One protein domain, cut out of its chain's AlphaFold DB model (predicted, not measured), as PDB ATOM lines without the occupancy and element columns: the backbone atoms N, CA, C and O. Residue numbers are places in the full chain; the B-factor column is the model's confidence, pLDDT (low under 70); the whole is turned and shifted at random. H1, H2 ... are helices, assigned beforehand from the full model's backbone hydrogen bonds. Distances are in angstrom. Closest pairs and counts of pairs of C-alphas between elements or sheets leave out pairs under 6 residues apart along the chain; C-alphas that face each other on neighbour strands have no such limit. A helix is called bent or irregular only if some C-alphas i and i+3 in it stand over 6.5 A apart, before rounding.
ATOM      1  N   ARG A 167      27.409  -4.081 -31.885       57.38
ATOM      2  CA  ARG A 167      26.800  -3.424 -30.730       57.38
ATOM      3  C   ARG A 167      27.635  -3.611 -29.477       57.38
ATOM      4  O   ARG A 167      27.558  -2.771 -28.591       57.38
ATOM      5  N   SER A 168      28.470  -4.654 -29.424       66.38
ATOM      6  CA  SER A 168      29.527  -4.766 -28.424       66.38
ATOM      7  C   SER A 168      30.870  -4.379 -29.036       66.38
ATOM      8  O   SER A 168      31.221  -4.785 -30.147       66.38
ATOM      9  N   GLU A 169      31.647  -3.607 -28.282       72.00
ATOM     10  CA  GLU A 169      33.036  -3.284 -28.612       72.00
ATOM     11  C   GLU A 169      33.857  -4.559 -28.893       72.00
ATOM     12  O   GLU A 169      34.705  -4.572 -29.779       72.00
ATOM     13  N   ALA A 170      33.537  -5.667 -28.209       72.44
ATOM     14  CA  ALA A 170      34.148  -6.975 -28.433       72.44
ATOM     15  C   ALA A 170      33.961  -7.492 -29.868       72.44
ATOM     16  O   ALA A 170      34.927  -7.931 -30.481       72.44
ATOM     17  N   VAL A 171      32.753  -7.411 -30.435       72.81
ATOM     18  CA  VAL A 171      32.487  -7.876 -31.810       72.81
ATOM     19  C   VAL A 171      33.245  -7.023 -32.832       72.81
ATOM     20  O   VAL A 171      33.783  -7.558 -33.802       72.81
ATOM     21  N   LEU A 172      33.355  -5.710 -32.598       75.12
ATOM     22  CA  LEU A 172      34.134  -4.813 -33.453       75.12
ATOM     23  C   LEU A 172      35.641  -5.122 -33.386       75.12
ATOM     24  O   LEU A 172      36.294  -5.213 -34.426       75.12
ATOM     25  N   GLN A 173      36.179  -5.339 -32.182       77.12
ATOM     26  CA  GLN A 173      37.580  -5.720 -31.969       77.12
ATOM     27  C   GLN A 173      37.903  -7.078 -32.614       77.12
ATOM     28  O   GLN A 173      38.924  -7.212 -33.290       77.12
ATOM     29  N   ILE A 174      37.009  -8.067 -32.492       79.81
ATOM     30  CA  ILE A 174      37.133  -9.364 -33.178       79.81
ATOM     31  C   ILE A 174      37.126  -9.169 -34.701       79.81
ATOM     32  O   ILE A 174      37.932  -9.779 -35.401       79.81
ATOM     33  N   GLY A 175      36.283  -8.276 -35.227       77.31
ATOM     34  CA  GLY A 175      36.275  -7.929 -36.650       77.31
ATOM     35  C   GLY A 175      37.580  -7.334 -37.154       77.31
ATOM     36  O   GLY A 175      38.096  -7.771 -38.185       77.31
ATOM     37  N   ALA A 176      38.159  -6.400 -36.400       76.38
ATOM     38  CA  ALA A 176      39.483  -5.865 -36.700       76.38
ATOM     39  C   ALA A 176      40.543  -6.983 -36.707       76.38
ATOM     40  O   ALA A 176      41.347  -7.071 -37.636       76.38
ATOM     41  N   CYS A 177      40.489  -7.897 -35.734       78.94
ATOM     42  CA  CYS A 177      41.387  -9.048 -35.666       78.94
ATOM     43  C   CYS A 177      41.260  -9.974 -36.890       78.94
ATOM     44  O   CYS A 177      42.281 -10.388 -37.441       78.94
ATOM     45  N   ILE A 178      40.038 -10.244 -37.368       79.69
ATOM     46  CA  ILE A 178      39.788 -11.038 -38.585       79.69
ATOM     47  C   ILE A 178      40.391 -10.353 -39.820       79.69
ATOM     48  O   ILE A 178      41.101 -10.997 -40.598       79.69
ATOM     49  N   MET A 179      40.160  -9.046 -40.004       76.12
ATOM     50  CA  MET A 179      40.737  -8.289 -41.128       76.12
ATOM     51  C   MET A 179      42.267  -8.327 -41.126       76.12
ATOM     52  O   MET A 179      42.900  -8.467 -42.174       76.12
ATOM     53  N   MET A 180      42.874  -8.220 -39.949       74.62
ATOM     54  CA  MET A 180      44.326  -8.194 -39.810       74.62
ATOM     55  C   MET A 180      44.941  -9.577 -40.009       74.62
ATOM     56  O   MET A 180      45.930  -9.699 -40.727       74.62
ATOM     57  N   ALA A 181      44.341 -10.631 -39.457       75.75
ATOM     58  CA  ALA A 181      44.822 -11.999 -39.639       75.75
ATOM     59  C   ALA A 181      44.736 -12.453 -41.103       75.75
ATOM     60  O   ALA A 181      45.652 -13.095 -41.612       75.75
ATOM     61  N   THR A 182      43.674 -12.057 -41.807       75.56
ATOM     62  CA  THR A 182      43.511 -12.347 -43.241       75.56
ATOM     63  C   THR A 182      44.466 -11.521 -44.097       75.56
ATOM     64  O   THR A 182      45.061 -12.042 -45.038       75.56
ATOM     65  N   SER A 183      44.724 -10.266 -43.721       73.94
ATOM     66  CA  SER A 183      45.786  -9.454 -44.329       73.94
ATOM     67  C   SER A 183      47.177 -10.060 -44.096       73.94
ATOM     68  O   SER A 183      47.993 -10.107 -45.018       73.94
ATOM     69  N   ALA A 184      47.448 -10.580 -42.897       72.75
ATOM     70  CA  ALA A 184      48.687 -11.278 -42.570       72.75
ATOM     71  C   ALA A 184      48.832 -12.574 -43.385       72.75
ATOM     72  O   ALA A 184      49.908 -12.838 -43.916       72.75
ATOM     73  N   GLU A 185      47.752 -13.334 -43.568       74.31
ATOM     74  CA  GLU A 185      47.703 -14.513 -44.441       74.31
ATOM     75  C   GLU A 185      48.040 -14.151 -45.892       74.31
ATOM     76  O   GLU A 185      48.931 -14.750 -46.497       74.31
ATOM     77  N   VAL A 186      47.433 -13.082 -46.422       72.62
ATOM     78  CA  VAL A 186      47.764 -12.525 -47.743       72.62
ATOM     79  C   VAL A 186      49.243 -12.159 -47.849       72.62
ATOM     80  O   VAL A 186      49.876 -12.453 -48.865       72.62
ATOM     81  N   LEU A 187      49.825 -11.541 -46.820       69.62
ATOM     82  CA  LEU A 187      51.243 -11.182 -46.806       69.62
ATOM     83  C   LEU A 187      52.153 -12.416 -46.751       69.62
ATOM     84  O   LEU A 187      53.104 -12.498 -47.531       69.62
ATOM     85  N   LEU A 188      51.835 -13.409 -45.912       68.00
ATOM     86  CA  LEU A 188      52.552 -14.689 -45.830       68.00
ATOM     87  C   LEU A 188      52.542 -15.428 -47.167       68.00
ATOM     88  O   LEU A 188      53.548 -16.014 -47.578       68.00
ATOM     89  N   VAL A 189      51.405 -15.365 -47.854       66.00
ATOM     90  CA  VAL A 189      51.185 -15.937 -49.178       66.00
ATOM     91  C   VAL A 189      51.729 -15.028 -50.291       66.00
ATOM     92  O   VAL A 189      51.852 -15.467 -51.420       66.00
ATOM     93  N   ARG A 190      52.148 -13.786 -50.052       64.50
ATOM     94  CA  ARG A 190      52.843 -12.976 -51.075       64.50
ATOM     95  C   ARG A 190      54.356 -13.039 -50.953       64.50
ATOM     96  O   ARG A 190      55.044 -12.950 -51.966       64.50
ATOM     97  N   SER A 191      54.883 -13.292 -49.761       59.75
ATOM     98  CA  SER A 191      56.311 -13.184 -49.451       59.75
ATOM     99  C   SER A 191      57.231 -14.250 -50.081       59.75
ATOM    100  O   SER A 191      58.433 -14.277 -49.845       59.75
ATOM    101  N   GLY A 192      56.709 -15.090 -50.982       47.81
ATOM    102  CA  GLY A 192      57.537 -15.721 -52.026       47.81
ATOM    103  C   GLY A 192      58.482 -16.867 -51.638       47.81
ATOM    104  O   GLY A 192      58.954 -17.545 -52.546       47.81
ATOM    105  N   GLY A 193      58.753 -17.128 -50.360       48.22
ATOM    106  CA  GLY A 193      59.633 -18.233 -49.965       48.22
ATOM    107  C   GLY A 193      58.949 -19.601 -50.052       48.22
ATOM    108  O   GLY A 193      57.926 -19.808 -49.404       48.22
ATOM    109  N   GLU A 194      59.533 -20.555 -50.790       46.91
ATOM    110  CA  GLU A 194      59.316 -21.989 -50.535       46.91
ATOM    111  C   GLU A 194      59.882 -22.310 -49.150       46.91
ATOM    112  O   GLU A 194      61.023 -22.732 -49.002       46.91
ATOM    113  N   LEU A 195      59.095 -22.058 -48.118       43.66
ATOM    114  CA  LEU A 195      59.352 -22.554 -46.782       43.66
ATOM    115  C   LEU A 195      58.074 -23.272 -46.379       43.66
ATOM    116  O   LEU A 195      57.139 -22.609 -45.930       43.66
ATOM    117  N   PRO A 196      57.979 -24.603 -46.587       49.41
ATOM    118  CA  PRO A 196      56.999 -25.366 -45.836       49.41
ATOM    119  C   PRO A 196      57.219 -24.974 -44.378       49.41
ATOM    120  O   PRO A 196      58.326 -25.146 -43.863       49.41
ATOM    121  N   MET A 197      56.207 -24.374 -43.749       54.66
ATOM    122  CA  MET A 197      56.164 -24.257 -42.298       54.66
ATOM    123  C   MET A 197      56.401 -25.683 -41.800       54.66
ATOM    124  O   MET A 197      55.546 -26.550 -42.008       54.66
ATOM    125  N   ARG A 198      57.628 -25.970 -41.328       55.16
ATOM    126  CA  ARG A 198      58.062 -27.331 -40.985       55.16
ATOM    127  C   ARG A 198      56.988 -27.906 -40.064       55.16
ATOM    128  O   ARG A 198      56.586 -27.209 -39.142       55.16
ATOM    129  N   LEU A 199      56.522 -29.126 -40.344       67.38
ATOM    130  CA  LEU A 199      55.428 -29.829 -39.645       67.38
ATOM    131  C   LEU A 199      53.983 -29.493 -40.070       67.38
ATOM    132  O   LEU A 199      53.087 -30.251 -39.724       67.38
ATOM    133  N   THR A 200      53.717 -28.442 -40.847       74.06
ATOM    134  CA  THR A 200      52.341 -28.123 -41.303       74.06
ATOM    135  C   THR A 200      52.018 -28.735 -42.667       74.06
ATOM    136  O   THR A 200      52.919 -29.144 -43.413       74.06
ATOM    137  N   ARG A 201      50.729 -28.808 -43.014       75.31
ATOM    138  CA  ARG A 201      50.276 -29.294 -44.325       75.31
ATOM    139  C   ARG A 201      50.803 -28.376 -45.455       75.31
ATOM    140  O   ARG A 201      50.489 -27.190 -45.457       75.31
ATOM    141  N   PRO A 202      51.586 -28.889 -46.426       61.16
ATOM    142  CA  PRO A 202      52.330 -28.049 -47.378       61.16
ATOM    143  C   PRO A 202      51.465 -27.406 -48.476       61.16
ATOM    144  O   PRO A 202      51.887 -26.428 -49.090       61.16
ATOM    145  N   ASP A 203      50.270 -27.947 -48.719       66.88
ATOM    146  CA  ASP A 203      49.409 -27.577 -49.847       66.88
ATOM    147  C   ASP A 203      48.117 -26.859 -49.441       66.88
ATOM    148  O   ASP A 203      47.256 -26.659 -50.288       66.88
ATOM    149  N   VAL A 204      47.981 -26.446 -48.180       72.00
ATOM    150  CA  VAL A 204      46.804 -25.720 -47.681       72.00
ATOM    151  C   VAL A 204      47.272 -24.438 -47.007       72.00
ATOM    152  O   VAL A 204      48.373 -24.378 -46.456       72.00
ATOM    153  N   ALA A 205      46.475 -23.380 -47.114       75.06
ATOM    154  CA  ALA A 205      46.796 -22.121 -46.466       75.06
ATOM    155  C   ALA A 205      46.712 -22.233 -44.923       75.06
ATOM    156  O   ALA A 205      46.109 -23.180 -44.403       75.06
ATOM    157  N   PRO A 206      47.381 -21.332 -44.174       77.06
ATOM    158  CA  PRO A 206      47.488 -21.422 -42.719       77.06
ATOM    159  C   PRO A 206      46.148 -21.535 -41.985       77.06
ATOM    160  O   PRO A 206      46.133 -22.114 -40.901       77.06
ATOM    161  N   GLY A 207      45.055 -21.025 -42.559       81.25
ATOM    162  CA  GLY A 207      43.711 -21.121 -42.003       81.25
ATOM    163  C   GLY A 207      43.455 -20.086 -40.915       81.25
ATOM    164  O   GLY A 207      42.816 -20.406 -39.913       81.25
ATOM    165  N   CYS A 208      43.954 -18.853 -41.075       82.19
ATOM    166  CA  CYS A 208      43.869 -17.810 -40.044       82.19
ATOM    167  C   CYS A 208      42.444 -17.566 -39.543       82.19
ATOM    168  O   CYS A 208      42.239 -17.291 -38.367       82.19
ATOM    169  N   TRP A 209      41.447 -17.658 -40.423       83.81
ATOM    170  CA  TRP A 209      40.047 -17.415 -40.074       83.81
ATOM    171  C   TRP A 209      39.494 -18.407 -39.034       83.81
ATOM    172  O   TRP A 209      38.591 -18.048 -38.277       83.81
ATOM    173  N   LEU A 210      40.052 -19.623 -38.945       87.94
ATOM    174  CA  LEU A 210      39.614 -20.657 -38.000       87.94
ATOM    175  C   LEU A 210      39.787 -20.218 -36.542       87.94
ATOM    176  O   LEU A 210      38.958 -20.564 -35.703       87.94
ATOM    177  N   ILE A 211      40.810 -19.405 -36.245       88.62
ATOM    178  CA  ILE A 211      41.110 -18.954 -34.876       88.62
ATOM    179  C   ILE A 211      40.037 -18.008 -34.314       88.62
ATOM    180  O   ILE A 211      40.048 -17.717 -33.122       88.62
ATOM    181  N   PHE A 212      39.114 -17.520 -35.149       87.19
ATOM    182  CA  PHE A 212      38.049 -16.605 -34.733       87.19
ATOM    183  C   PHE A 212      36.678 -17.261 -34.614       87.19
ATOM    184  O   PHE A 212      35.759 -16.611 -34.125       87.19
ATOM    185  N   LEU A 213      36.521 -18.535 -34.990       88.12
ATOM    186  CA  LEU A 213      35.230 -19.222 -34.896       88.12
ATOM    187  C   LEU A 213      34.723 -19.313 -33.452       88.12
ATOM    188  O   LEU A 213      33.589 -18.915 -33.180       88.12
ATOM    189  N   VAL A 214      35.571 -19.786 -32.529       89.19
ATOM    190  CA  VAL A 214      35.215 -19.934 -31.110       89.19
ATOM    191  C   VAL A 214      35.069 -18.579 -30.409       89.19
ATOM    192  O   VAL A 214      34.040 -18.371 -29.767       89.19
ATOM    193  N   PRO A 215      36.005 -17.614 -30.541       88.44
ATOM    194  CA  PRO A 215      35.799 -16.291 -29.959       88.44
ATOM    195  C   PRO A 215      34.527 -15.595 -30.446       88.44
ATOM    196  O   PRO A 215      33.819 -14.979 -29.653       88.44
ATOM    197  N   LEU A 216      34.207 -15.709 -31.738       85.75
ATOM    198  CA  LEU A 216      33.007 -15.094 -32.289       85.75
ATOM    199  C   LEU A 216      31.729 -15.759 -31.758       85.75
ATOM    200  O   LEU A 216      30.767 -15.067 -31.433       85.75
ATOM    201  N   LEU A 217      31.738 -17.086 -31.611       85.94
ATOM    202  CA  LEU A 217      30.655 -17.825 -30.967       85.94
ATOM    203  C   LEU A 217      30.425 -17.345 -29.525       85.94
ATOM    204  O   LEU A 217      29.293 -17.028 -29.163       85.94
ATOM    205  N   LEU A 218      31.492 -17.218 -28.729       83.31
ATOM    206  CA  LEU A 218      31.423 -16.709 -27.353       83.31
ATOM    207  C   LEU A 218      30.895 -15.269 -27.294       83.31
ATOM    208  O   LEU A 218      30.089 -14.935 -26.425       83.31
ATOM    209  N   ALA A 219      31.293 -14.424 -28.248       82.44
ATOM    210  CA  ALA A 219      30.798 -13.055 -28.341       82.44
ATOM    211  C   ALA A 219      29.279 -13.007 -28.581       82.44
ATOM    212  O   ALA A 219      28.593 -12.208 -27.944       82.44
ATOM    213  N   TYR A 220      28.737 -13.881 -29.440       79.50
ATOM    214  CA  TYR A 220      27.286 -13.984 -29.662       79.50
ATOM    215  C   TYR A 220      26.531 -14.592 -28.480       79.50
ATOM    216  O   TYR A 220      25.370 -14.260 -28.257       79.50
ATOM    217  N   GLN A 221      27.195 -15.413 -27.669       78.81
ATOM    218  CA  GLN A 221      26.659 -15.916 -26.403       78.81
ATOM    219  C   GLN A 221      26.762 -14.905 -25.246       78.81
ATOM    220  O   GLN A 221      26.467 -15.246 -24.102       78.81
ATOM    221  N   SER A 222      27.142 -13.652 -25.524       77.38
ATOM    222  CA  SER A 222      27.333 -12.572 -24.543       77.38
ATOM    223  C   SER A 222      28.531 -12.738 -23.591       77.38
ATOM    224  O   SER A 222      28.702 -11.922 -22.686       77.38
ATOM    225  N   ASP A 223      29.428 -13.705 -23.820       79.19
ATOM    226  CA  ASP A 223      30.684 -13.875 -23.069       79.19
ATOM    227  C   ASP A 223      31.817 -13.036 -23.688       79.19
ATOM    228  O   ASP A 223      32.805 -13.525 -24.242       79.19
ATOM    229  N   THR A 224      31.631 -11.717 -23.651       80.69
ATOM    230  CA  THR A 224      32.482 -10.760 -24.376       80.69
ATOM    231  C   THR A 224      33.918 -10.689 -23.849       80.69
ATOM    232  O   THR A 224      34.845 -10.544 -24.643       80.69
ATOM    233  N   SER A 225      34.126 -10.828 -22.535       79.94
ATOM    234  CA  SER A 225      35.465 -10.802 -21.924       79.94
ATOM    235  C   SER A 225      36.294 -12.018 -22.343       79.94
ATOM    236  O   SER A 225      37.423 -11.871 -22.821       79.94
ATOM    237  N   SER A 226      35.716 -13.221 -22.255       81.31
ATOM    238  CA  SER A 226      36.391 -14.446 -22.689       81.31
ATOM    239  C   SER A 226      36.624 -14.449 -24.198       81.31
ATOM    240  O   SER A 226      37.693 -14.859 -24.644       81.31
ATOM    241  N   ALA A 227      35.682 -13.919 -24.986       84.06
ATOM    242  CA  ALA A 227      35.839 -13.759 -26.429       84.06
ATOM    243  C   ALA A 227      37.021 -12.842 -26.805       84.06
ATOM    244  O   ALA A 227      37.837 -13.213 -27.656       84.06
ATOM    245  N   LYS A 228      37.161 -11.675 -26.154       81.69
ATOM    246  CA  LYS A 228      38.308 -10.768 -26.355       81.69
ATOM    247  C   LYS A 228      39.624 -11.461 -25.980       81.69
ATOM    248  O   LYS A 228      40.523 -11.564 -26.814       81.69
ATOM    249  N   ASN A 229      39.702 -12.024 -24.768       82.81
ATOM    250  CA  ASN A 229      40.902 -12.708 -24.269       82.81
ATOM    251  C   ASN A 229      41.320 -13.881 -25.168       82.81
ATOM    252  O   ASN A 229      42.500 -14.030 -25.477       82.81
ATOM    253  N   LEU A 230      40.366 -14.698 -25.625       86.00
ATOM    254  CA  LEU A 230      40.649 -15.840 -26.492       86.00
ATOM    255  C   LEU A 230      41.128 -15.397 -27.881       86.00
ATOM    256  O   LEU A 230      42.050 -16.007 -28.424       86.00
ATOM    257  N   SER A 231      40.551 -14.328 -28.439       86.12
ATOM    258  CA  SER A 231      40.980 -13.757 -29.726       86.12
ATOM    259  C   SER A 231      42.432 -13.291 -29.665       86.12
ATOM    260  O   SER A 231      43.253 -13.680 -30.496       86.12
ATOM    261  N   TYR A 232      42.758 -12.516 -28.632       83.50
ATOM    262  CA  TYR A 232      44.102 -12.020 -28.360       83.50
ATOM    263  C   TYR A 232      45.106 -13.151 -28.128       83.50
ATOM    264  O   TYR A 232      46.153 -13.188 -28.774       83.50
ATOM    265  N   ALA A 233      44.766 -14.117 -27.275       85.62
ATOM    266  CA  ALA A 233      45.614 -15.268 -26.996       85.62
ATOM    267  C   ALA A 233      45.928 -16.089 -28.254       85.62
ATOM    268  O   ALA A 233      47.065 -16.514 -28.465       85.62
ATOM    269  N   SER A 234      44.932 -16.269 -29.120       88.81
ATOM    270  CA  SER A 234      45.064 -17.050 -30.351       88.81
ATOM    271  C   SER A 234      45.874 -16.319 -31.416       88.81
ATOM    272  O   SER A 234      46.682 -16.941 -32.104       88.81
ATOM    273  N   LEU A 235      45.727 -14.995 -31.506       84.00
ATOM    274  CA  LEU A 235      46.569 -14.139 -32.341       84.00
ATOM    275  C   LEU A 235      48.036 -14.147 -31.889       84.00
ATOM    276  O   LEU A 235      48.927 -14.228 -32.734       84.00
ATOM    277  N   ILE A 236      48.295 -14.110 -30.576       83.38
ATOM    278  CA  ILE A 236      49.651 -14.238 -30.019       83.38
ATOM    279  C   ILE A 236      50.233 -15.602 -30.392       83.38
ATOM    280  O   ILE A 236      51.314 -15.656 -30.974       83.38
ATOM    281  N   ALA A 237      49.510 -16.696 -30.123       86.00
ATOM    282  CA  ALA A 237      49.963 -18.046 -30.460       86.00
ATOM    283  C   ALA A 237      50.267 -18.187 -31.962       86.00
ATOM    284  O   ALA A 237      51.312 -18.719 -32.338       86.00
ATOM    285  N   PHE A 238      49.402 -17.645 -32.824       84.75
ATOM    286  CA  PHE A 238      49.600 -17.623 -34.272       84.75
ATOM    287  C   PHE A 238      50.849 -16.828 -34.684       84.75
ATOM    288  O   PHE A 238      51.667 -17.310 -35.471       84.75
ATOM    289  N   GLY A 239      51.042 -15.636 -34.110       79.19
ATOM    290  CA  GLY A 239      52.224 -14.807 -34.340       79.19
ATOM    291  C   GLY A 239      53.526 -15.491 -33.916       79.19
ATOM    292  O   GLY A 239      54.509 -15.439 -34.657       79.19
ATOM    293  N   VAL A 240      53.526 -16.181 -32.769       80.88
ATOM    294  CA  VAL A 240      54.687 -16.939 -32.271       80.88
ATOM    295  C   VAL A 240      54.992 -18.139 -33.169       80.88
ATOM    296  O   VAL A 240      56.156 -18.348 -33.508       80.88
ATOM    297  N   HIS A 241      53.979 -18.883 -33.629       81.12
ATOM    298  CA  HIS A 241      54.174 -19.965 -34.606       81.12
ATOM    299  C   HIS A 241      54.818 -19.458 -35.888       81.12
ATOM    300  O   HIS A 241      55.795 -20.029 -36.366       81.12
ATOM    301  N   ILE A 242      54.327 -18.340 -36.422       74.56
ATOM    302  CA  ILE A 242      54.932 -17.729 -37.605       74.56
ATOM    303  C   ILE A 242      56.367 -17.297 -37.317       74.56
ATOM    304  O   ILE A 242      57.240 -17.557 -38.140       74.56
ATOM    305  N   PHE A 243      56.638 -16.678 -36.167       74.75
ATOM    306  CA  PHE A 243      57.996 -16.279 -35.794       74.75
ATOM    307  C   PHE A 243      58.955 -17.465 -35.739       74.75
ATOM    308  O   PHE A 243      60.048 -17.382 -36.291       74.75
ATOM    309  N   ALA A 244      58.531 -18.573 -35.132       71.62
ATOM    310  CA  ALA A 244      59.327 -19.789 -35.040       71.62
ATOM    311  C   ALA A 244      59.566 -20.450 -36.411       71.62
ATOM    312  O   ALA A 244      60.577 -21.125 -36.607       71.62
ATOM    313  N   LEU A 245      58.644 -20.268 -37.363       64.75
ATOM    314  CA  LEU A 245      58.643 -20.968 -38.650       64.75
ATOM    315  C   LEU A 245      59.137 -20.118 -39.839       64.75
ATOM    316  O   LEU A 245      59.398 -20.684 -40.906       64.75
ATOM    317  N   LYS A 246      59.286 -18.790 -39.700       66.38
ATOM    318  CA  LYS A 246      59.639 -17.854 -40.791       66.38
ATOM    319  C   LYS A 246      60.807 -16.902 -40.478       66.38
ATOM    320  O   LYS A 246      61.336 -16.834 -39.378       66.38
ATOM    321  N   SER A 247      61.236 -16.165 -41.510       62.06
ATOM    322  CA  SER A 247      62.292 -15.143 -41.454       62.06
ATOM    323  C   SER A 247      61.884 -13.914 -40.631       62.06
ATOM    324  O   SER A 247      60.787 -13.383 -40.804       62.06
ATOM    325  N   VAL A 248      62.832 -13.393 -39.843       61.62
ATOM    326  CA  VAL A 248      62.706 -12.225 -38.946       61.62
ATOM    327  C   VAL A 248      61.964 -11.038 -39.574       61.62
ATOM    328  O   VAL A 248      61.153 -10.415 -38.895       61.62
ATOM    329  N   ARG A 249      62.204 -10.735 -40.862       60.22
ATOM    330  CA  ARG A 249      61.639  -9.563 -41.563       60.22
ATOM    331  C   ARG A 249      60.141  -9.680 -41.848       60.22
ATOM    332  O   ARG A 249      59.414  -8.695 -41.778       60.22
ATOM    333  N   GLU A 250      59.674 -10.874 -42.195       63.75
ATOM    334  CA  GLU A 250      58.245 -11.113 -42.431       63.75
ATOM    335  C   GLU A 250      57.495 -11.155 -41.107       63.75
ATOM    336  O   GLU A 250      56.393 -10.616 -40.999       63.75
ATOM    337  N   THR A 251      58.141 -11.699 -40.076       63.03
ATOM    338  CA  THR A 251      57.581 -11.688 -38.736       63.03
ATOM    339  C   THR A 251      57.481 -10.280 -38.166       63.03
ATOM    340  O   THR A 251      56.518  -9.994 -37.472       63.03
ATOM    341  N   THR A 252      58.396  -9.359 -38.485       64.56
ATOM    342  CA  THR A 252      58.294  -7.975 -37.987       64.56
ATOM    343  C   THR A 252      57.045  -7.271 -38.511       64.56
ATOM    344  O   THR A 252      56.376  -6.584 -37.749       64.56
ATOM    345  N   ASN A 253      56.679  -7.489 -39.780       66.62
ATOM    346  CA  ASN A 253      55.455  -6.922 -40.356       66.62
ATOM    347  C   ASN A 253      54.194  -7.503 -39.704       66.62
ATOM    348  O   ASN A 253      53.237  -6.777 -39.454       66.62
ATOM    349  N   ILE A 254      54.202  -8.804 -39.413       65.25
ATOM    350  CA  ILE A 254      53.072  -9.493 -38.781       65.25
ATOM    351  C   ILE A 254      52.966  -9.110 -37.304       65.25
ATOM    352  O   ILE A 254      51.874  -8.824 -36.838       65.25
ATOM    353  N   ILE A 255      54.085  -9.011 -36.582       65.25
ATOM    354  CA  ILE A 255      54.124  -8.525 -35.198       65.25
ATOM    355  C   ILE A 255      53.676  -7.063 -35.130       65.25
ATOM    356  O   ILE A 255      52.878  -6.733 -34.265       65.25
ATOM    357  N   ALA A 256      54.109  -6.197 -36.050       65.12
ATOM    358  CA  ALA A 256      53.634  -4.814 -36.106       65.12
ATOM    359  C   ALA A 256      52.113  -4.751 -36.334       65.12
ATOM    360  O   ALA A 256      51.419  -4.018 -35.636       65.12
ATOM    361  N   MET A 257      51.588  -5.576 -37.247       66.12
ATOM    362  CA  MET A 257      50.147  -5.737 -37.461       66.12
ATOM    363  C   MET A 257      49.412  -6.256 -36.218       66.12
ATOM    364  O   MET A 257      48.327  -5.773 -35.913       66.12
ATOM    365  N   LEU A 258      50.005  -7.205 -35.490       64.75
ATOM    366  CA  LEU A 258      49.458  -7.744 -34.247       64.75
ATOM    367  C   LEU A 258      49.425  -6.679 -33.149       64.75
ATOM    368  O   LEU A 258      48.384  -6.506 -32.531       64.75
ATOM    369  N   VAL A 259      50.512  -5.925 -32.950       64.81
ATOM    370  CA  VAL A 259      50.608  -4.833 -31.964       64.81
ATOM    371  C   VAL A 259      49.538  -3.764 -32.204       64.81
ATOM    372  O   VAL A 259      48.981  -3.252 -31.241       64.81
ATOM    373  N   CYS A 260      49.172  -3.480 -33.459       64.25
ATOM    374  CA  CYS A 260      48.078  -2.556 -33.776       64.25
ATOM    375  C   CYS A 260      46.686  -3.038 -33.318       64.25
ATOM    376  O   CYS A 260      45.792  -2.207 -33.176       64.25
ATOM    377  N   CYS A 261      46.484  -4.342 -33.094       61.66
ATOM    378  CA  CYS A 261      45.220  -4.896 -32.593       61.66
ATOM    379  C   CYS A 261      45.102  -4.852 -31.065       61.66
ATOM    380  O   CYS A 261      43.998  -5.004 -30.549       61.66
ATOM    381  N   PHE A 262      46.212  -4.675 -30.345       64.62
ATOM    382  CA  PHE A 262      46.204  -4.572 -28.891       64.62
ATOM    383  C   PHE A 262      46.127  -3.095 -28.502       64.62
ATOM    384  O   PHE A 262      47.123  -2.384 -28.662       64.62
ATOM    385  N   PRO A 263      45.005  -2.592 -27.957       58.38
ATOM    386  CA  PRO A 263      45.083  -1.349 -27.207       58.38
ATOM    387  C   PRO A 263      46.114  -1.552 -26.086       58.38
ATOM    388  O   PRO A 263      46.044  -2.531 -25.335       58.38
ATOM    389  N   PHE A 264      47.115  -0.671 -26.011       46.75
ATOM    390  CA  PHE A 264      48.128  -0.685 -24.954       46.75
ATOM    391  C   PHE A 264      47.419  -0.578 -23.588       46.75
ATOM    392  O   PHE A 264      47.057   0.518 -23.173       46.75
ATOM    393  N   GLY A 265      47.175  -1.711 -22.916       50.88
ATOM    394  CA  GLY A 265      46.546  -1.747 -21.588       50.88
ATOM    395  C   GLY A 265      45.660  -2.956 -21.247       50.88
ATOM    396  O   GLY A 265      45.441  -3.187 -20.065       50.88
ATOM    397  N   GLU A 266      45.179  -3.754 -22.212       58.59
ATOM    398  CA  GLU A 266      44.193  -4.836 -21.939       58.59
ATOM    399  C   GLU A 266      44.782  -6.258 -21.786       58.59
ATOM    400  O   GLU A 266      44.043  -7.238 -21.663       58.59
ATOM    401  N   LEU A 267      46.109  -6.417 -21.799       63.34
ATOM    402  CA  LEU A 267      46.746  -7.737 -21.711       63.34
ATOM    403  C   LEU A 267      46.716  -8.265 -20.267       63.34
ATOM    404  O   LEU A 267      47.625  -8.043 -19.471       63.34
ATOM    405  N   ASN A 268      45.642  -8.978 -19.935       69.88
ATOM    406  CA  ASN A 268      45.477  -9.628 -18.639       69.88
ATOM    407  C   ASN A 268      46.380 -10.868 -18.509       69.88
ATOM    408  O   ASN A 268      46.613 -11.590 -19.481       69.88
ATOM    409  N   TRP A 269      46.819 -11.187 -17.285       70.31
ATOM    410  CA  TRP A 269      47.568 -12.422 -16.991       70.31
ATOM    411  C   TRP A 269      46.829 -13.686 -17.450       70.31
ATOM    412  O   TRP A 269      47.455 -14.627 -17.935       70.31
ATOM    413  N   SER A 270      45.495 -13.684 -17.378       71.19
ATOM    414  CA  SER A 270      44.653 -14.756 -17.913       71.19
ATOM    415  C   SER A 270      44.843 -14.950 -19.421       71.19
ATOM    416  O   SER A 270      44.980 -16.083 -19.875       71.19
ATOM    417  N   CYS A 271      44.936 -13.866 -20.199       77.44
ATOM    418  CA  CYS A 271      45.206 -13.924 -21.636       77.44
ATOM    419  C   CYS A 271      46.586 -14.532 -21.921       77.44
ATOM    420  O   CYS A 271      46.711 -15.348 -22.830       77.44
ATOM    421  N   ALA A 272      47.615 -14.181 -21.141       77.94
ATOM    422  CA  ALA A 272      48.961 -14.733 -21.307       77.94
ATOM    423  C   ALA A 272      49.011 -16.245 -21.017       77.94
ATOM    424  O   ALA A 272      49.605 -16.999 -21.787       77.94
ATOM    425  N   VAL A 273      48.342 -16.700 -19.952       77.81
ATOM    426  CA  VAL A 273      48.244 -18.130 -19.608       77.81
ATOM    427  C   VAL A 273      47.481 -18.904 -20.685       77.81
ATOM    428  O   VAL A 273      47.941 -19.958 -21.122       77.81
ATOM    429  N   VAL A 274      46.356 -18.367 -21.169       82.38
ATOM    430  CA  VAL A 274      45.575 -18.976 -22.257       82.38
ATOM    431  C   VAL A 274      46.383 -19.025 -23.557       82.38
ATOM    432  O   VAL A 274      46.385 -20.053 -24.233       82.38
ATOM    433  N   ALA A 275      47.118 -17.961 -23.889       84.94
ATOM    434  CA  ALA A 275      47.991 -17.920 -25.063       84.94
ATOM    435  C   ALA A 275      49.091 -18.979 -24.980       84.94
ATOM    436  O   ALA A 275      49.325 -19.695 -25.953       84.94
ATOM    437  N   LEU A 276      49.729 -19.112 -23.813       83.00
ATOM    438  CA  LEU A 276      50.753 -20.121 -23.569       83.00
ATOM    439  C   LEU A 276      50.180 -21.535 -23.698       83.00
ATOM    440  O   LEU A 276      50.776 -22.364 -24.378       83.00
ATOM    441  N   PHE A 277      49.014 -21.800 -23.103       84.50
ATOM    442  CA  PHE A 277      48.340 -23.093 -23.215       84.50
ATOM    443  C   PHE A 277      48.038 -23.452 -24.677       84.50
ATOM    444  O   PHE A 277      48.434 -24.519 -25.148       84.50
ATOM    445  N   ILE A 278      47.387 -22.545 -25.416       88.00
ATOM    446  CA  ILE A 278      47.041 -22.753 -26.828       88.00
ATOM    447  C   ILE A 278      48.308 -22.949 -27.661       88.00
ATOM    448  O   ILE A 278      48.350 -23.850 -28.498       88.00
ATOM    449  N   TYR A 279      49.348 -22.146 -27.432       87.94
ATOM    450  CA  TYR A 279      50.622 -22.261 -28.138       87.94
ATOM    451  C   TYR A 279      51.299 -23.617 -27.895       87.94
ATOM    452  O   TYR A 279      51.657 -24.291 -28.859       87.94
ATOM    453  N   LEU A 280      51.436 -24.046 -26.637       85.25
ATOM    454  CA  LEU A 280      52.082 -25.317 -26.299       85.25
ATOM    455  C   LEU A 280      51.311 -26.505 -26.878       85.25
ATOM    456  O   LEU A 280      51.906 -27.359 -27.528       85.25
ATOM    457  N   LEU A 281      49.986 -26.530 -26.718       84.38
ATOM    458  CA  LEU A 281      49.161 -27.617 -27.244       84.38
ATOM    459  C   LEU A 281      49.181 -27.657 -28.778       84.38
ATOM    460  O   LEU A 281      49.319 -28.725 -29.370       84.38
ATOM    461  N   SER A 282      49.084 -26.502 -29.441       89.12
ATOM    462  CA  SER A 282      49.170 -26.440 -30.907       89.12
ATOM    463  C   SER A 282      50.557 -26.829 -31.432       89.12
ATOM    464  O   SER A 282      50.640 -27.451 -32.492       89.12
ATOM    465  N   LEU A 283      51.634 -26.531 -30.698       85.44
ATOM    466  CA  LEU A 283      52.986 -26.986 -31.024       85.44
ATOM    467  C   LEU A 283      53.114 -28.508 -30.892       85.44
ATOM    468  O   LEU A 283      53.603 -29.147 -31.821       85.44
ATOM    469  N   GLU A 284      52.637 -29.086 -29.789       82.81
ATOM    470  CA  GLU A 284      52.620 -30.539 -29.573       82.81
ATOM    471  C   GLU A 284      51.812 -31.257 -30.661       82.81
ATOM    472  O   GLU A 284      52.285 -32.231 -31.237       82.81
ATOM    473  N   LEU A 285      50.634 -30.738 -31.035       81.31
ATOM    474  CA  LEU A 285      49.831 -31.294 -32.131       81.31
ATOM    475  C   LEU A 285      50.579 -31.270 -33.472       81.31
ATOM    476  O   LEU A 285      50.542 -32.250 -34.215       81.31
ATOM    477  N   LEU A 286      51.273 -30.174 -33.789       82.81
ATOM    478  CA  LEU A 286      52.064 -30.074 -35.019       82.81
ATOM    479  C   LEU A 286      53.279 -31.016 -34.997       82.81
ATOM    480  O   LEU A 286      53.597 -31.624 -36.017       82.81
ATOM    481  N   GLN A 287      53.946 -31.170 -33.852       80.44
ATOM    482  CA  GLN A 287      55.105 -32.056 -33.704       80.44
ATOM    483  C   GLN A 287      54.724 -33.538 -33.718       80.44
ATOM    484  O   GLN A 287      55.386 -34.332 -34.388       80.44
ATOM    485  N   ALA A 288      53.655 -33.908 -33.013       74.62
ATOM    486  CA  ALA A 288      53.143 -35.271 -32.974       74.62
ATOM    487  C   ALA A 288      52.565 -35.703 -34.331       74.62
ATOM    488  O   ALA A 288      52.669 -36.874 -34.703       74.62
ATOM    489  N   PHE A 289      51.991 -34.764 -35.097       75.56
ATOM    490  CA  PHE A 289      51.299 -35.042 -36.360       75.56
ATOM    491  C   PHE A 289      51.814 -34.171 -37.517       75.56
ATOM    492  O   PHE A 289      51.083 -33.314 -38.030       75.56
ATOM    493  N   PRO A 290      53.054 -34.410 -37.988       74.56
ATOM    494  CA  PRO A 290      53.633 -33.633 -39.073       74.56
ATOM    495  C   PRO A 290      52.808 -33.772 -40.358       74.56
ATOM    496  O   PRO A 290      52.427 -34.869 -40.759       74.56
ATOM    497  N   HIS A 291      52.565 -32.642 -41.018       75.88
ATOM    498  CA  HIS A 291      51.804 -32.483 -42.261       75.88
ATOM    499  C   HIS A 291      50.305 -32.805 -42.178       75.88
ATOM    500  O   HIS A 291      49.606 -32.667 -43.183       75.88
ATOM    501  N   SER A 292      49.789 -33.159 -40.998       78.00
ATOM    502  CA  SER A 292      48.360 -33.413 -40.802       78.00
ATOM    503  C   SER A 292      47.568 -32.123 -40.632       78.00
ATOM    504  O   SER A 292      46.517 -31.995 -41.247       78.00
ATOM    505  N   PHE A 293      48.070 -31.154 -39.861       83.75
ATOM    506  CA  PHE A 293      47.331 -29.935 -39.509       83.75
ATOM    507  C   PHE A 293      47.929 -28.665 -40.130       83.75
ATOM    508  O   PHE A 293      49.135 -28.572 -40.385       83.75
ATOM    509  N   THR A 294      47.076 -27.671 -40.368       85.50
ATOM    510  CA  THR A 294      47.488 -26.269 -40.547       85.50
ATOM    511  C   THR A 294      47.687 -25.596 -39.182       85.50
ATOM    512  O   THR A 294      47.276 -26.125 -38.148       85.50
ATOM    513  N   VAL A 295      48.340 -24.429 -39.148       85.88
ATOM    514  CA  VAL A 295      48.528 -23.671 -37.892       85.88
ATOM    515  C   VAL A 295      47.178 -23.208 -37.327       85.88
ATOM    516  O   VAL A 295      46.962 -23.254 -36.121       85.88
ATOM    517  N   GLY A 296      46.247 -22.794 -38.188       88.12
ATOM    518  CA  GLY A 296      44.891 -22.418 -37.794       88.12
ATOM    519  C   GLY A 296      44.091 -23.601 -37.250       88.12
ATOM    520  O   GLY A 296      43.435 -23.460 -36.221       88.12
ATOM    521  N   GLU A 297      44.194 -24.780 -37.877       88.44
ATOM    522  CA  GLU A 297      43.568 -26.012 -37.374       88.44
ATOM    523  C   GLU A 297      44.109 -26.389 -35.986       88.44
ATOM    524  O   GLU A 297      43.321 -26.667 -35.084       88.44
ATOM    525  N   SER A 298      45.431 -26.356 -35.771       89.25
ATOM    526  CA  SER A 298      46.020 -26.723 -34.474       89.25
ATOM    527  C   SER A 298      45.674 -25.731 -33.358       89.25
ATOM    528  O   SER A 298      45.413 -26.149 -32.228       89.25
ATOM    529  N   ILE A 299      45.603 -24.429 -33.660       91.44
ATOM    530  CA  ILE A 299      45.131 -23.405 -32.715       91.44
ATOM    531  C   ILE A 299      43.645 -23.590 -32.404       91.44
ATOM    532  O   ILE A 299      43.270 -23.532 -31.233       91.44
ATOM    533  N   LEU A 300      42.806 -23.862 -33.411       91.50
ATOM    534  CA  LEU A 300      41.386 -24.160 -33.206       91.50
ATOM    535  C   LEU A 300      41.209 -25.370 -32.276       91.50
ATOM    536  O   LEU A 300      40.414 -25.305 -31.343       91.50
ATOM    537  N   PHE A 301      41.989 -26.442 -32.448       88.69
ATOM    538  CA  PHE A 301      41.986 -27.561 -31.497       88.69
ATOM    539  C   PHE A 301      42.418 -27.149 -30.095       88.69
ATOM    540  O   PHE A 301      41.826 -27.615 -29.122       88.69
ATOM    541  N   GLY A 302      43.408 -26.264 -29.973       88.38
ATOM    542  CA  GLY A 302      43.792 -25.677 -28.691       88.38
ATOM    543  C   GLY A 302      42.632 -24.950 -28.001       88.38
ATOM    544  O   GLY A 302      42.368 -25.192 -26.823       88.38
ATOM    545  N   GLN A 303      41.891 -24.125 -28.744       89.31
ATOM    546  CA  GLN A 303      40.705 -23.418 -28.250       89.31
ATOM    547  C   GLN A 303      39.583 -24.375 -27.845       89.31
ATOM    548  O   GLN A 303      39.019 -24.237 -26.764       89.31
ATOM    549  N   LEU A 304      39.261 -25.349 -28.701       86.88
ATOM    550  CA  LEU A 304      38.207 -26.329 -28.441       86.88
ATOM    551  C   LEU A 304      38.555 -27.210 -27.243       86.88
ATOM    552  O   LEU A 304      37.680 -27.499 -26.435       86.88
ATOM    553  N   SER A 305      39.827 -27.583 -27.084       82.06
ATOM    554  CA  SER A 305      40.291 -28.349 -25.923       82.06
ATOM    555  C   SER A 305      40.168 -27.523 -24.646       82.06
ATOM    556  O   SER A 305      39.665 -28.022 -23.647       82.06
ATOM    557  N   LEU A 306      40.552 -26.240 -24.681       79.44
ATOM    558  CA  LEU A 306      40.351 -25.326 -23.555       79.44
ATOM    559  C   LEU A 306      38.869 -25.201 -23.190       79.44
ATOM    560  O   LEU A 306      38.506 -25.392 -22.032       79.44
ATOM    561  N   ALA A 307      38.011 -24.930 -24.176       77.31
ATOM    562  CA  ALA A 307      36.576 -24.809 -23.958       77.31
ATOM    563  C   ALA A 307      35.965 -26.104 -23.414       77.31
ATOM    564  O   ALA A 307      35.149 -26.053 -22.498       77.31
ATOM    565  N   PHE A 308      36.399 -27.258 -23.921       74.25
ATOM    566  CA  PHE A 308      35.944 -28.563 -23.462       74.25
ATOM    567  C   PHE A 308      36.374 -28.850 -22.020       74.25
ATOM    568  O   PHE A 308      35.554 -29.288 -21.221       74.25
ATOM    569  N   MET A 309      37.620 -28.541 -21.645       70.38
ATOM    570  CA  MET A 309      38.098 -28.701 -20.264       70.38
ATOM    571  C   MET A 309      37.351 -27.792 -19.278       70.38
ATOM    572  O   MET A 309      37.106 -28.196 -18.143       70.38
ATOM    573  N   VAL A 310      36.966 -26.586 -19.707       68.50
ATOM    574  CA  VAL A 310      36.200 -25.638 -18.882       68.50
ATOM    575  C   VAL A 310      34.722 -26.036 -18.784       68.50
ATOM    576  O   VAL A 310      34.153 -25.986 -17.692       68.50
ATOM    577  N   SER A 311      34.114 -26.458 -19.899       64.19
ATOM    578  CA  SER A 311      32.683 -26.792 -19.998       64.19
ATOM    579  C   SER A 311      32.354 -28.176 -19.425       64.19
ATOM    580  O   SER A 311      31.362 -28.339 -18.725       64.19
ATOM    581  N   LEU A 312      33.195 -29.181 -19.691       62.38
ATOM    582  CA  LEU A 312      33.005 -30.584 -19.308       62.38
ATOM    583  C   LEU A 312      34.132 -31.025 -18.367       62.38
ATOM    584  O   LEU A 312      34.958 -31.880 -18.683       62.38
ATOM    585  N   ARG A 313      34.153 -30.423 -17.174       57.16
ATOM    586  CA  ARG A 313      35.239 -30.503 -16.173       57.16
ATOM    587  C   ARG A 313      35.693 -31.930 -15.825       57.16
ATOM    588  O   ARG A 313      36.877 -32.150 -15.585       57.16
ATOM    589  N   GLY A 314      34.790 -32.915 -15.875       57.00
ATOM    590  CA  GLY A 314      35.107 -34.335 -15.655       57.00
ATOM    591  C   GLY A 314      36.018 -34.973 -16.714       57.00
ATOM    592  O   GLY A 314      36.554 -36.055 -16.489       57.00
ATOM    593  N   PHE A 315      36.240 -34.305 -17.849       60.56
ATOM    594  CA  PHE A 315      37.131 -34.767 -18.911       60.56
ATOM    595  C   PHE A 315      38.557 -34.215 -18.820       60.56
ATOM    596  O   PHE A 315      39.445 -34.730 -19.500       60.56
ATOM    597  N   PHE A 316      38.816 -33.221 -17.970       63.78
ATOM    598  CA  PHE A 316      40.171 -32.707 -17.750       63.78
ATOM    599  C   PHE A 316      41.194 -33.813 -17.401       63.78
ATOM    600  O   PHE A 316      42.261 -33.860 -18.021       63.78
ATOM    601  N   PRO A 317      40.874 -34.788 -16.524       62.50
ATOM    602  CA  PRO A 317      41.764 -35.914 -16.251       62.50
ATOM    603  C   PRO A 317      42.006 -36.812 -17.470       62.50
ATOM    604  O   PRO A 317      43.119 -37.295 -17.654       62.50
ATOM    605  N   VAL A 318      40.997 -37.012 -18.327       67.44
ATOM    606  CA  VAL A 318      41.123 -37.819 -19.555       67.44
ATOM    607  C   VAL A 318      42.143 -37.188 -20.502       67.44
ATOM    608  O   VAL A 318      42.975 -37.898 -21.063       67.44
ATOM    609  N   PHE A 319      42.131 -35.859 -20.637       69.31
ATOM    610  CA  PHE A 319      43.115 -35.126 -21.439       69.31
ATOM    611  C   PHE A 319      44.528 -35.234 -20.872       69.31
ATOM    612  O   PHE A 319      45.465 -35.486 -21.626       69.31
ATOM    613  N   ILE A 320      44.690 -35.091 -19.554       67.50
ATOM    614  CA  ILE A 320      45.996 -35.242 -18.900       67.50
ATOM    615  C   ILE A 320      46.529 -36.655 -19.096       67.50
ATOM    616  O   ILE A 320      47.684 -36.834 -19.466       67.50
ATOM    617  N   VAL A 321      45.690 -37.666 -18.898       69.62
ATOM    618  CA  VAL A 321      46.070 -39.065 -19.094       69.62
ATOM    619  C   VAL A 321      46.452 -39.317 -20.547       69.62
ATOM    620  O   VAL A 321      47.503 -39.899 -20.793       69.62
ATOM    621  N   ALA A 322      45.658 -38.841 -21.508       71.50
ATOM    622  CA  ALA A 322      45.975 -38.960 -22.928       71.50
ATOM    623  C   ALA A 322      47.305 -38.272 -23.276       71.50
ATOM    624  O   ALA A 322      48.130 -38.853 -23.982       71.50
ATOM    625  N   TYR A 323      47.546 -37.076 -22.732       71.94
ATOM    626  CA  TYR A 323      48.804 -36.353 -22.892       71.94
ATOM    627  C   TYR A 323      49.984 -37.131 -22.304       71.94
ATOM    628  O   TYR A 323      50.978 -37.334 -22.992       71.94
ATOM    629  N   LEU A 324      49.880 -37.615 -21.064       69.94
ATOM    630  CA  LEU A 324      50.946 -38.375 -20.406       69.94
ATOM    631  C   LEU A 324      51.235 -39.687 -21.142       69.94
ATOM    632  O   LEU A 324      52.396 -40.048 -21.325       69.94
ATOM    633  N   VAL A 325      50.192 -40.377 -21.605       72.12
ATOM    634  CA  VAL A 325      50.313 -41.590 -22.417       72.12
ATOM    635  C   VAL A 325      51.091 -41.311 -23.701       72.12
ATOM    636  O   VAL A 325      51.992 -42.079 -24.043       72.12
ATOM    637  N   GLU A 326      50.782 -40.218 -24.400       73.38
ATOM    638  CA  GLU A 326      51.481 -39.860 -25.635       73.38
ATOM    639  C   GLU A 326      52.915 -39.382 -25.361       73.38
ATOM    640  O   GLU A 326      53.856 -39.881 -25.982       73.38
ATOM    641  N   HIS A 327      53.094 -38.483 -24.391       71.94
ATOM    642  CA  HIS A 327      54.373 -37.870 -24.036       71.94
ATOM    643  C   HIS A 327      55.392 -38.911 -23.555       71.94
ATOM    644  O   HIS A 327      56.525 -38.949 -24.035       71.94
ATOM    645  N   TYR A 328      54.976 -39.821 -22.668       75.06
ATOM    646  CA  TYR A 328      55.826 -40.903 -22.163       75.06
ATOM    647  C   TYR A 328      55.792 -42.169 -23.030       75.06
ATOM    648  O   TYR A 328      56.434 -43.163 -22.691       75.06
ATOM    649  N   ARG A 329      55.082 -42.146 -24.168       75.94
ATOM    650  CA  ARG A 329      54.960 -43.268 -25.119       75.94
ATOM    651  C   ARG A 329      54.534 -44.582 -24.454       75.94
ATOM    652  O   ARG A 329      55.073 -45.647 -24.761       75.94
ATOM    653  N   VAL A 330      53.557 -44.503 -23.556       77.88
ATOM    654  CA  VAL A 330      53.071 -45.638 -22.765       77.88
ATOM    655  C   VAL A 330      52.426 -46.695 -23.675       77.88
ATOM    656  O   VAL A 330      51.618 -46.385 -24.560       77.88
ATOM    657  N   GLY A 331      52.803 -47.962 -23.472       78.88
ATOM    658  CA  GLY A 331      52.243 -49.108 -24.191       78.88
ATOM    659  C   GLY A 331      50.771 -49.353 -23.849       78.88
ATOM    660  O   GLY A 331      50.296 -48.961 -22.788       78.88
ATOM    661  N   PHE A 332      50.026 -50.006 -24.745       80.25
ATOM    662  CA  PHE A 332      48.652 -50.419 -24.443       80.25
ATOM    663  C   PHE A 332      48.650 -51.842 -23.857       80.25
ATOM    664  O   PHE A 332      48.633 -52.847 -24.579       80.25
TER     665      PHE A 332
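Overview. This is residues 167 to 332 of the 667 residues of the protein "Dolichol kinase" of Spirometra erinaceieuropaei (UniProt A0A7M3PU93). Four helices, H1 to H4, run side by side in alternating directions, with H3 in the core. H6 packs on H2 and H3, H5 crosses H3 and H6 at a slant, and H7 makes a V with H6 at the far end from H1 and H4. The printed part has 166 residues with seven named helices, H1 to H7 in chain order, and no named strand; its class is all helix. It is compact, with a radius of gyration of the C-alphas of 16.1 A and spans of 47 by 42 by 24 A.

Arrangement. Start at the hub, H3, residues 224 to 245, which touches five other helices. H1, residues 169 to 190, touches it the same way at 15 degrees, a shallow tilt; their closest C-alphas are those of Ala 170 and Thr 224, 5.8 A apart. H2, residues 208 to 220, forms one hairpin with H1 and another with H3, where the C-alphas of Pro 215 and Ala 227 come closest, at 4.3 A. H4, residues 248 to 259, touches residues 235 to 243 of H3 in a hairpin, closest at the C-alphas of Phe 243 and Thr 251, 5.5 A. H6, residues 295 to 311, touches H2 the same way at a shallow tilt of 27 degrees, closest at the C-alphas of Cys 208 and Gly 296, 5.2 A. H1, H2, H3, H4 and H6 form a bundle, a group of helices side by side. H5, residues 269 to 288, touches H3 at a steep tilt of 45 degrees, with the C-alphas of Ala 233 and Ala 275 closest at 4.1 A. H7, residues 313 to 327, and H6 touch only at the corner, and only just, with 3 pairs of C-alphas within 8 A, the closest those of Met 309 and Phe 316 at 5.2 A; H5 and H7 are near each other. H1, H3, H5 and H6 have every O i to N i+4 pair within hydrogen-bond range, against 5 of 9 in H2, 7 of 8 in H4 and 9 of 11 in H7.

Along the chain. Find C-alpha 169 at (33.036, -3.284, -28.612); from there H1 runs 31.5 A to C-alpha 190. H3 is also 31.5 A long, H5 28.4 A and H6 24.1 A. H2 is irregular, with C-alphas 211 and 214 7.1 A apart; H7 is only just irregular, with C-alphas 314 and 317 6.9 A apart. H7 ends at C-alpha 327, (54.373, -37.870, -24.036).

Size, cuts and confidence. The C-alphas farthest apart, of Arg 167 and Gly 331, are 52.7 A apart. The printed part has no cut, and residues 191 to 207 make a long link. Look for low pLDDT at residues 187 to 199, 245 to 268 and 310 to 321, among others.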